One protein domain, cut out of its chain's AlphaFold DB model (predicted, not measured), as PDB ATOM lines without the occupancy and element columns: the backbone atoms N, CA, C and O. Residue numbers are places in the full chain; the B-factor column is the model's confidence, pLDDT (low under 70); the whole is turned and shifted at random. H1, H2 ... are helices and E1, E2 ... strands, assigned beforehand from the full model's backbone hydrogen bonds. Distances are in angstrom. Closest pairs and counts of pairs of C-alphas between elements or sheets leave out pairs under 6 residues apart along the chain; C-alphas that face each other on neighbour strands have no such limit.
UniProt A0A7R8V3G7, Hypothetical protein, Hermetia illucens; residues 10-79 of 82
ATOM      1  N   TYR A  10      86.399  24.877  83.910       51.06
ATOM      2  CA  TYR A  10      85.785  25.744  84.918       51.06
ATOM      3  C   TYR A  10      84.250  25.651  84.962       51.06
ATOM      4  O   TYR A  10      83.661  25.975  85.986       51.06
ATOM      5  N   ARG A  11      83.580  25.180  83.897       47.66
ATOM      6  CA  ARG A  11      82.104  25.107  83.845       47.66
ATOM      7  C   ARG A  11      81.511  23.892  84.574       47.66
ATOM      8  O   ARG A  11      80.349  23.940  84.964       47.66
ATOM      9  N   VAL A  12      82.290  22.827  84.781       50.06
ATOM     10  CA  VAL A  12      81.845  21.624  85.519       50.06
ATOM     11  C   VAL A  12      81.987  21.821  87.034       50.06
ATOM     12  O   VAL A  12      81.157  21.343  87.802       50.06
ATOM     13  N   TYR A  13      82.987  22.594  87.474       53.94
ATOM     14  CA  TYR A  13      83.288  22.805  88.899       53.94
ATOM     15  C   TYR A  13      82.270  23.667  89.663       53.94
ATOM     16  O   TYR A  13      82.321  23.704  90.889       53.94
ATOM     17  N   VAL A  14      81.344  24.354  88.987       53.16
ATOM     18  CA  VAL A  14      80.408  25.291  89.645       53.16
ATOM     19  C   VAL A  14      79.150  24.587  90.179       53.16
ATOM     20  O   VAL A  14      78.423  25.165  90.980       53.16
ATOM     21  N   PHE A  15      78.875  23.336  89.786       52.81
ATOM     22  CA  PHE A  15      77.534  22.778  89.982       52.81
ATOM     23  C   PHE A  15      77.235  22.140  91.348       52.81
ATOM     24  O   PHE A  15      76.065  21.887  91.567       52.81
ATOM     25  N   ASN A  16      78.175  21.892  92.276       56.84
ATOM     26  CA  ASN A  16      77.850  21.500  93.672       56.84
ATOM     27  C   ASN A  16      79.121  21.361  94.549       56.84
ATOM     28  O   ASN A  16      79.682  20.274  94.671       56.84
ATOM     29  N   ILE A  17      79.586  22.437  95.197       61.53
ATOM     30  CA  ILE A  17      80.637  22.352  96.229       61.53
ATOM     31  C   ILE A  17      80.053  22.714  97.600       61.53
ATOM     32  O   ILE A  17      80.161  23.818  98.115       61.53
ATOM     33  N   SER A  18      79.413  21.718  98.209       60.66
ATOM     34  CA  SER A  18      79.305  21.612  99.667       60.66
ATOM     35  C   SER A  18      80.050  20.345 100.091       60.66
ATOM     36  O   SER A  18      79.474  19.353 100.532       60.66
ATOM     37  N   ILE A  19      81.363  20.331  99.836       61.41
ATOM     38  CA  ILE A  19      82.248  19.204 100.146       61.41
ATOM     39  C   ILE A  19      82.926  19.507 101.482       61.41
ATOM     40  O   ILE A  19      83.759  20.406 101.591       61.41
ATOM     41  N   LYS A  20      82.564  18.756 102.524       60.59
ATOM     42  CA  LYS A  20      83.181  18.840 103.854       60.59
ATOM     43  C   LYS A  20      84.686  18.544 103.720       60.59
ATOM     44  O   LYS A  20      85.058  17.476 103.239       60.59
ATOM     45  N   MET A  21      85.531  19.495 104.139       66.56
ATOM     46  CA  MET A  21      86.974  19.676 103.837       66.56
ATOM     47  C   MET A  21      87.932  18.470 103.986       66.56
ATOM     48  O   MET A  21      89.111  18.597 103.680       66.56
ATOM     49  N   ARG A  22      87.483  17.294 104.426       68.19
ATOM     50  CA  ARG A  22      88.349  16.125 104.660       68.19
ATOM     51  C   ARG A  22      88.573  15.248 103.425       68.19
ATOM     52  O   ARG A  22      89.532  14.489 103.405       68.19
ATOM     53  N   PHE A  23      87.733  15.368 102.393       67.50
ATOM     54  CA  PHE A  23      87.787  14.493 101.208       67.50
ATOM     55  C   PHE A  23      88.155  15.214  99.905       67.50
ATOM     56  O   PHE A  23      88.283  14.574  98.865       67.50
ATOM     57  N   VAL A  24      88.377  16.533  99.953       77.06
ATOM     58  CA  VAL A  24      88.690  17.347  98.763       77.06
ATOM     59  C   VAL A  24      89.990  16.884  98.095       77.06
ATOM     60  O   VAL A  24      90.030  16.771  96.876       77.06
ATOM     61  N   TRP A  25      91.015  16.524  98.878       79.38
ATOM     62  CA  TRP A  25      92.307  16.067  98.350       79.38
ATOM     63  C   TRP A  25      92.215  14.732  97.586       79.38
ATOM     64  O   TRP A  25      92.832  14.561  96.534       79.38
ATOM     65  N   LEU A  26      91.377  13.804  98.060       81.56
ATOM     66  CA  LEU A  26      91.124  12.545  97.356       81.56
ATOM     67  C   LEU A  26      90.350  12.780  96.058       81.56
ATOM     68  O   LEU A  26      90.688  12.202  95.031       81.56
ATOM     69  N   ILE A  27      89.357  13.670  96.076       81.88
ATOM     70  CA  ILE A  27      88.582  14.019  94.879       81.88
ATOM     71  C   ILE A  27      89.489  14.656  93.819       81.88
ATOM     72  O   ILE A  27      89.416  14.278  92.651       81.88
ATOM     73  N   THR A  28      90.393  15.560  94.211       81.00
ATOM     74  CA  THR A  28      91.364  16.153  93.278       81.00
ATOM     75  C   THR A  28      92.305  15.112  92.674       81.00
ATOM     76  O   THR A  28      92.593  15.170  91.480       81.00
ATOM     77  N   LEU A  29      92.735  14.128  93.469       83.00
ATOM     78  CA  LEU A  29      93.607  13.046  93.015       83.00
ATOM     79  C   LEU A  29      92.879  12.117  92.032       83.00
ATOM     80  O   LEU A  29      93.419  11.783  90.980       83.00
ATOM     81  N   ILE A  30      91.628  11.760  92.324       83.69
ATOM     82  CA  ILE A  30      90.806  10.914  91.451       83.69
ATOM     83  C   ILE A  30      90.514  11.622  90.119       83.69
ATOM     84  O   ILE A  30      90.661  11.005  89.066       83.69
ATOM     85  N   LEU A  31      90.167  12.916  90.127       78.94
ATOM     86  CA  LEU A  31      89.959  13.668  88.882       78.94
ATOM     87  C   LEU A  31      91.230  13.738  88.027       78.94
ATOM     88  O   LEU A  31      91.145  13.582  86.810       78.94
ATOM     89  N   ALA A  32      92.398  13.940  88.644       78.94
ATOM     90  CA  ALA A  32      93.669  13.958  87.924       78.94
ATOM     91  C   ALA A  32      93.942  12.617  87.220       78.94
ATOM     92  O   ALA A  32      94.356  12.605  86.061       78.94
ATOM     93  N   ILE A  33      93.635  11.495  87.881       78.06
ATOM     94  CA  ILE A  33      93.758  10.156  87.289       78.06
ATOM     95  C   ILE A  33      92.782   9.985  86.120       78.06
ATOM     96  O   ILE A  33      93.191   9.512  85.066       78.06
ATOM     97  N   ILE A  34      91.518  10.403  86.264       75.81
ATOM     98  CA  ILE A  34      90.500  10.284  85.204       75.81
ATOM     99  C   ILE A  34      90.918  11.055  83.943       75.81
ATOM    100  O   ILE A  34      90.810  10.537  82.832       75.81
ATOM    101  N   VAL A  35      91.439  12.275  84.098       69.06
ATOM    102  CA  VAL A  35      91.944  13.070  82.968       69.06
ATOM    103  C   VAL A  35      93.166  12.402  82.332       69.06
ATOM    104  O   VAL A  35      93.253  12.347  81.108       69.06
ATOM    105  N   ALA A  36      94.070  11.835  83.139       64.94
ATOM    106  CA  ALA A  36      95.254  11.138  82.641       64.94
ATOM    107  C   ALA A  36      94.914   9.873  81.829       64.94
ATOM    108  O   ALA A  36      95.563   9.607  80.821       64.94
ATOM    109  N   VAL A  37      93.877   9.118  82.214       66.00
ATOM    110  CA  VAL A  37      93.442   7.915  81.470       66.00
ATOM    111  C   VAL A  37      92.540   8.222  80.272       66.00
ATOM    112  O   VAL A  37      92.289   7.341  79.456       66.00
ATOM    113  N   SER A  38      92.067   9.463  80.132       60.12
ATOM    114  CA  SER A  38      91.225   9.890  79.004       60.12
ATOM    115  C   SER A  38      92.032  10.262  77.747       60.12
ATOM    116  O   SER A  38      91.455  10.647  76.729       60.12
ATOM    117  N   GLY A  39      93.364  10.168  77.800       58.09
ATOM    118  CA  GLY A  39      94.247  10.409  76.665       58.09
ATOM    119  C   GLY A  39      94.325   9.191  75.746       58.09
ATOM    120  O   GLY A  39      94.879   8.167  76.123       58.09
ATOM    121  N   ASP A  40      93.815   9.338  74.522       58.88
ATOM    122  CA  ASP A  40      94.011   8.424  73.385       58.88
ATOM    123  C   ASP A  40      93.123   7.172  73.283       58.88
ATOM    124  O   ASP A  40      93.554   6.117  72.807       58.88
ATOM    125  N   SER A  41      91.842   7.280  73.629       67.06
ATOM    126  CA  SER A  41      90.874   6.247  73.250       67.06
ATOM    127  C   SER A  41      90.520   6.367  71.760       67.06
ATOM    128  O   SER A  41      89.651   7.153  71.372       67.06
ATOM    129  N   CYS A  42      91.189   5.589  70.905       73.38
ATOM    130  CA  CYS A  42      90.700   5.348  69.548       73.38
ATOM    131  C   CYS A  42      89.333   4.637  69.602       73.38
ATOM    132  O   CYS A  42      89.113   3.806  70.487       73.38
ATOM    133  N   PRO A  43      88.403   4.945  68.681       74.75
ATOM    134  CA  PRO A  43      87.105   4.281  68.636       74.75
ATOM    135  C   PRO A  43      87.267   2.774  68.413       74.75
ATOM    136  O   PRO A  43      88.215   2.329  67.763       74.75
ATOM    137  N   SER A  44      86.326   1.985  68.939       71.31
ATOM    138  CA  SER A  44      86.342   0.523  68.837       71.31
ATOM    139  C   SER A  44      86.555   0.063  67.391       71.31
ATOM    140  O   SER A  44      85.859   0.507  66.480       71.31
ATOM    141  N   GLY A  45      87.540  -0.816  67.188       73.69
ATOM    142  CA  GLY A  45      87.956  -1.291  65.863       73.69
ATOM    143  C   GLY A  45      89.148  -0.544  65.253       73.69
ATOM    144  O   GLY A  45      89.677  -0.999  64.243       73.69
ATOM    145  N   PHE A  46      89.618   0.542  65.876       78.75
ATOM    146  CA  PHE A  46      90.829   1.259  65.473       78.75
ATOM    147  C   PHE A  46      91.899   1.173  66.560       78.75
ATOM    148  O   PHE A  46      91.635   1.352  67.748       78.75
ATOM    149  N   LYS A  47      93.132   0.914  66.141       80.88
ATOM    150  CA  LYS A  47      94.317   0.839  66.987       80.88
ATOM    151  C   LYS A  47      95.098   2.146  66.893       80.88
ATOM    152  O   LYS A  47      95.249   2.708  65.811       80.88
ATOM    153  N   LYS A  48      95.617   2.626  68.020       78.81
ATOM    154  CA  LYS A  48      96.507   3.789  68.040       78.81
ATOM    155  C   LYS A  48      97.846   3.421  67.390       78.81
ATOM    156  O   LYS A  48      98.511   2.491  67.839       78.81
ATOM    157  N   ASP A  49      98.216   4.144  66.342       76.94
ATOM    158  CA  ASP A  49      99.466   4.007  65.593       76.94
ATOM    159  C   ASP A  49     100.084   5.417  65.524       76.94
ATOM    160  O   ASP A  49      99.694   6.267  64.721       76.94
ATOM    161  N   GLY A  50     100.947   5.729  66.496       77.69
ATOM    162  CA  GLY A  50     101.451   7.088  66.717       77.69
ATOM    163  C   GLY A  50     100.357   8.060  67.178       77.69
ATOM    164  O   GLY A  50      99.714   7.840  68.204       77.69
ATOM    165  N   SER A  51     100.165   9.150  66.430       73.75
ATOM    166  CA  SER A  51      99.114  10.159  66.653       73.75
ATOM    167  C   SER A  51      97.804   9.855  65.914       73.75
ATOM    168  O   SER A  51      96.851  10.630  66.003       73.75
ATOM    169  N   LEU A  52      97.748   8.746  65.170       80.62
ATOM    170  CA  LEU A  52      96.625   8.381  64.315       80.62
ATOM    171  C   LEU A  52      95.926   7.130  64.849       80.62
ATOM    172  O   LEU A  52      96.552   6.198  65.349       80.62
ATOM    173  N   CYS A  53      94.607   7.083  64.698       85.12
ATOM    174  CA  CYS A  53      93.837   5.867  64.928       85.12
ATOM    175  C   CYS A  53      93.729   5.120  63.601       85.12
ATOM    176  O   CYS A  53      93.115   5.624  62.664       85.12
ATOM    177  N   THR A  54      94.331   3.939  63.498       86.06
ATOM    178  CA  THR A  54      94.393   3.156  62.260       86.06
ATOM    179  C   THR A  54      93.716   1.798  62.411       86.06
ATOM    180  O   THR A  54      93.701   1.203  63.482       86.06
ATOM    181  N   ALA A  55      93.135   1.294  61.334       84.62
ATOM    182  CA  ALA A  55      92.611  -0.059  61.232       84.62
ATOM    183  C   ALA A  55      93.237  -0.744  60.015       84.62
ATOM    184  O   ALA A  55      93.610  -0.086  59.038       84.62
ATOM    185  N   ASN A  56      93.352  -2.072  60.065       82.75
ATOM    186  CA  ASN A  56      93.796  -2.830  58.901       82.75
ATOM    187  C   ASN A  56      92.800  -2.669  57.754       82.75
ATOM    188  O   ASN A  56      91.585  -2.630  57.962       82.75
ATOM    189  N   ARG A  57      93.336  -2.588  56.535       76.56
ATOM    190  CA  ARG A  57      92.518  -2.546  55.333       76.56
ATOM    191  C   ARG A  57      91.768  -3.882  55.173       76.56
ATOM    192  O   ARG A  57      92.413  -4.930  55.237       76.56
ATOM    193  N   PRO A  58      90.444  -3.877  54.938       75.00
ATOM    194  CA  PRO A  58      89.728  -5.093  54.566       75.00
ATOM    195  C   PRO A  58      90.205  -5.619  53.198       75.00
ATOM    196  O   PRO A  58      90.508  -4.840  52.294       75.00
ATOM    197  N   ILE A  59      90.276  -6.949  53.049       72.44
ATOM    198  CA  ILE A  59      90.766  -7.633  51.830       72.44
ATOM    199  C   ILE A  59      89.813  -7.401  50.645       72.44
ATOM    200  O   ILE A  59      90.249  -7.217  49.511       72.44
ATOM    201  N   HIS A  60      88.512  -7.333  50.927       72.12
ATOM    202  CA  HIS A  60      87.470  -6.999  49.966       72.12
ATOM    203  C   HIS A  60      86.577  -5.918  50.578       72.12
ATOM    204  O   HIS A  60      85.913  -6.164  51.583       72.12
ATOM    205  N   GLY A  61      86.594  -4.715  50.002       72.25
ATOM    206  CA  GLY A  61      85.729  -3.609  50.416       72.25
ATOM    207  C   GLY A  61      86.453  -2.291  50.684       72.25
ATOM    208  O   GLY A  61      87.678  -2.177  50.585       72.25
ATOM    209  N   GLU A  62      85.653  -1.281  51.004       77.31
ATOM    210  CA  GLU A  62      86.112   0.049  51.402       77.31
ATOM    211  C   GLU A  62      86.399   0.110  52.907       77.31
ATOM    212  O   GLU A  62      85.930  -0.712  53.696       77.31
ATOM    213  N   CYS A  63      87.216   1.083  53.311       79.06
ATOM    214  CA  CYS A  63      87.540   1.306  54.715       79.06
ATOM    215  C   CYS A  63      86.273   1.573  55.559       79.06
ATOM    216  O   CYS A  63      85.323   2.182  55.061       79.06
ATOM    217  N   PRO A  64      86.263   1.171  56.846       78.38
ATOM    218  CA  PRO A  64      85.120   1.356  57.735       78.38
ATOM    219  C   PRO A  64      84.649   2.824  57.812       78.38
ATOM    220  O   PRO A  64      85.447   3.751  57.623       78.38
ATOM    221  N   PRO A  65      83.360   3.074  58.108       77.56
ATOM    222  CA  PRO A  65      82.801   4.421  58.120       77.56
ATOM    223  C   PRO A  65      83.588   5.344  59.058       77.56
ATOM    224  O   PRO A  65      84.045   4.937  60.123       77.56
ATOM    225  N   LYS A  66      83.735   6.612  58.648       78.88
ATOM    226  CA  LYS A  66      84.581   7.625  59.313       78.88
ATOM    227  C   LYS A  66      86.085   7.319  59.284       78.88
ATOM    228  O   LYS A  66      86.840   7.928  60.034       78.88
ATOM    229  N   SER A  67      86.546   6.451  58.386       82.25
ATOM    230  CA  SER A  67      87.969   6.295  58.078       82.25
ATOM    231  C   SER A  67      88.259   6.496  56.594       82.25
ATOM    232  O   SER A  67      87.372   6.383  55.750       82.25
ATOM    233  N   ARG A  68      89.495   6.877  56.277       86.38
ATOM    234  CA  ARG A  68      90.003   7.019  54.911       86.38
ATOM    235  C   ARG A  68      91.197   6.106  54.732       86.38
ATOM    236  O   ARG A  68      91.994   5.947  55.651       86.38
ATOM    237  N   LEU A  69      91.321   5.523  53.548       83.88
ATOM    238  CA  LEU A  69      92.510   4.767  53.196       83.88
ATOM    239  C   LEU A  69      93.689   5.732  53.042       83.88
ATOM    240  O   LEU A  69      93.638   6.633  52.206       83.88
ATOM    241  N   ASP A  70      94.738   5.512  53.823       84.81
ATOM    242  CA  ASP A  70      96.032   6.143  53.610       84.81
ATOM    243  C   ASP A  70      96.931   5.162  52.850       84.81
ATOM    244  O   ASP A  70      97.265   4.079  53.341       84.81
ATOM    245  N   ILE A  71      97.272   5.529  51.614       83.31
ATOM    246  CA  ILE A  71      98.065   4.704  50.696       83.31
ATOM    247  C   ILE A  71      99.512   4.589  51.196       83.31
ATOM    248  O   ILE A  71     100.139   3.554  50.984       83.31
ATOM    249  N   GLY A  72     100.027   5.598  51.911       81.81
ATOM    250  CA  GLY A  72     101.403   5.611  52.411       81.81
ATOM    251  C   GLY A  72     101.666   4.556  53.485       81.81
ATOM    252  O   GLY A  72     102.768   4.020  53.563       81.81
ATOM    253  N   ILE A  73     100.646   4.209  54.274       83.06
ATOM    254  CA  ILE A  73     100.729   3.175  55.322       83.06
ATOM    255  C   ILE A  73      99.853   1.947  55.036       83.06
ATOM    256  O   ILE A  73      99.759   1.057  55.879       83.06
ATOM    257  N   ASN A  74      99.197   1.902  53.868       84.94
ATOM    258  CA  ASN A  74      98.231   0.881  53.440       84.94
ATOM    259  C   ASN A  74      97.208   0.490  54.534       84.94
ATOM    260  O   ASN A  74      96.824  -0.674  54.677       84.94
ATOM    261  N   LYS A  75      96.777   1.471  55.335       86.62
ATOM    262  CA  LYS A  75      95.868   1.298  56.478       86.62
ATOM    263  C   LYS A  75      94.722   2.303  56.403       86.62
ATOM    264  O   LYS A  75      94.831   3.362  55.788       86.62
ATOM    265  N   CYS A  76      93.612   1.973  57.053       86.56
ATOM    266  CA  CYS A  76      92.465   2.864  57.179       86.56
ATOM    267  C   CYS A  76      92.672   3.798  58.377       86.56
ATOM    268  O   CYS A  76      92.647   3.350  59.518       86.56
ATOM    269  N   VAL A  77      92.860   5.091  58.136       87.62
ATOM    270  CA  VAL A  77      93.026   6.115  59.173       87.62
ATOM    271  C   VAL A  77      91.664   6.684  59.546       87.62
ATOM    272  O   VAL A  77      90.931   7.177  58.687       87.62
ATOM    273  N   TYR A  78      91.306   6.627  60.823       85.44
ATOM    274  CA  TYR A  78      90.090   7.238  61.342       85.44
ATOM    275  C   TYR A  78      90.174   8.759  61.218       85.44
ATOM    276  O   TYR A  78      91.064   9.408  61.766       85.44
ATOM    277  N   VAL A  79      89.208   9.337  60.517       77.44
ATOM    278  CA  VAL A  79      89.045  10.776  60.358       77.44
ATOM    279  C   VAL A  79      87.773  11.125  61.107       77.44
ATOM    280  O   VAL A  79      86.670  11.034  60.564       77.44
TER     281      VAL A  79
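Overview. This is residues 10 to 79 of the 82 residues of the protein "Hypothetical protein" of Hermetia illucens (UniProt A0A7R8V3G7). A small, strongly twisted sheet of four strands makes a head at one end of the model, and a single helix, H1, makes a long arm that reaches away from it with no contact with the sheet. Before the helix, residues 10 to 23 form a loose stretch with no named element, which runs out to the far end of the arm and there turns back into H1. The printed part has 70 residues, with H1 followed along the chain by E1, E2, E3 and E4; the sheet's order is E1 - E2 - E4 - E3, all antiparallel. The class is mixed, helices and strands, with under half of the residues in named elements. The whole is extended, with a radius of gyration of the C-alphas of 19.8 A and spans of 60 by 20 by 17 A.

Along the chain. The printed part begins at Tyr 10, C-alpha (85.785, 25.744, 84.918). H1 is residues 24 to 37, 20.3 A long, from C-alpha 24 at (88.690, 17.347, 98.763) to C-alpha 37 at (93.442, 7.915, 81.470). E1 is residues 47 to 49, and E2, the longest strand, is residues 52 to 56, 12.8 A. E3 is residues 67 to 70, 9.2 A. E4 is residues 75 to 78, 9.6 A, and ends with C-alpha 78 at (90.090, 7.238, 61.342).

Arrangement. In H1 every O i to N i+4 pair is within hydrogen-bond range. H1 is not on the sheet, with 0 pairs of C-alphas within 10 A. E1 and E2 form a hairpin, antiparallel at 121 degrees between directions, with N 47 and O 54 2.7 A apart. E2 is staggered: it pairs with E1 over residues 52 to 54 and with E4 over residues 54 to 56. E2 and E4 are antiparallel at 135 degrees; C-alphas 54 and 77 face each other at 4.5 A, and N 55 and O 76 are 2.8 A apart. E3 and E4 form the other hairpin, antiparallel at 142 degrees, with N 68 and O 77 2.8 A apart. E1 and E3 are the edge strands and are apart. E2 and E3 are only just apart, closest 8.3 A.

Size, cuts and confidence. The C-alphas of Met 21 and His 60 are the two farthest apart, 60.1 A. The printed part has no cut and no long link. Residues 10 to 18 stand free, as do residues 20 to 26, of which 24 to 26 belong to H1, and residues 28 to 39, of which 28 to 37 belong to H1. The mean pLDDT of the printed part is 73.8, and it is under 70 in residues 10 to 23 and 35 to 41.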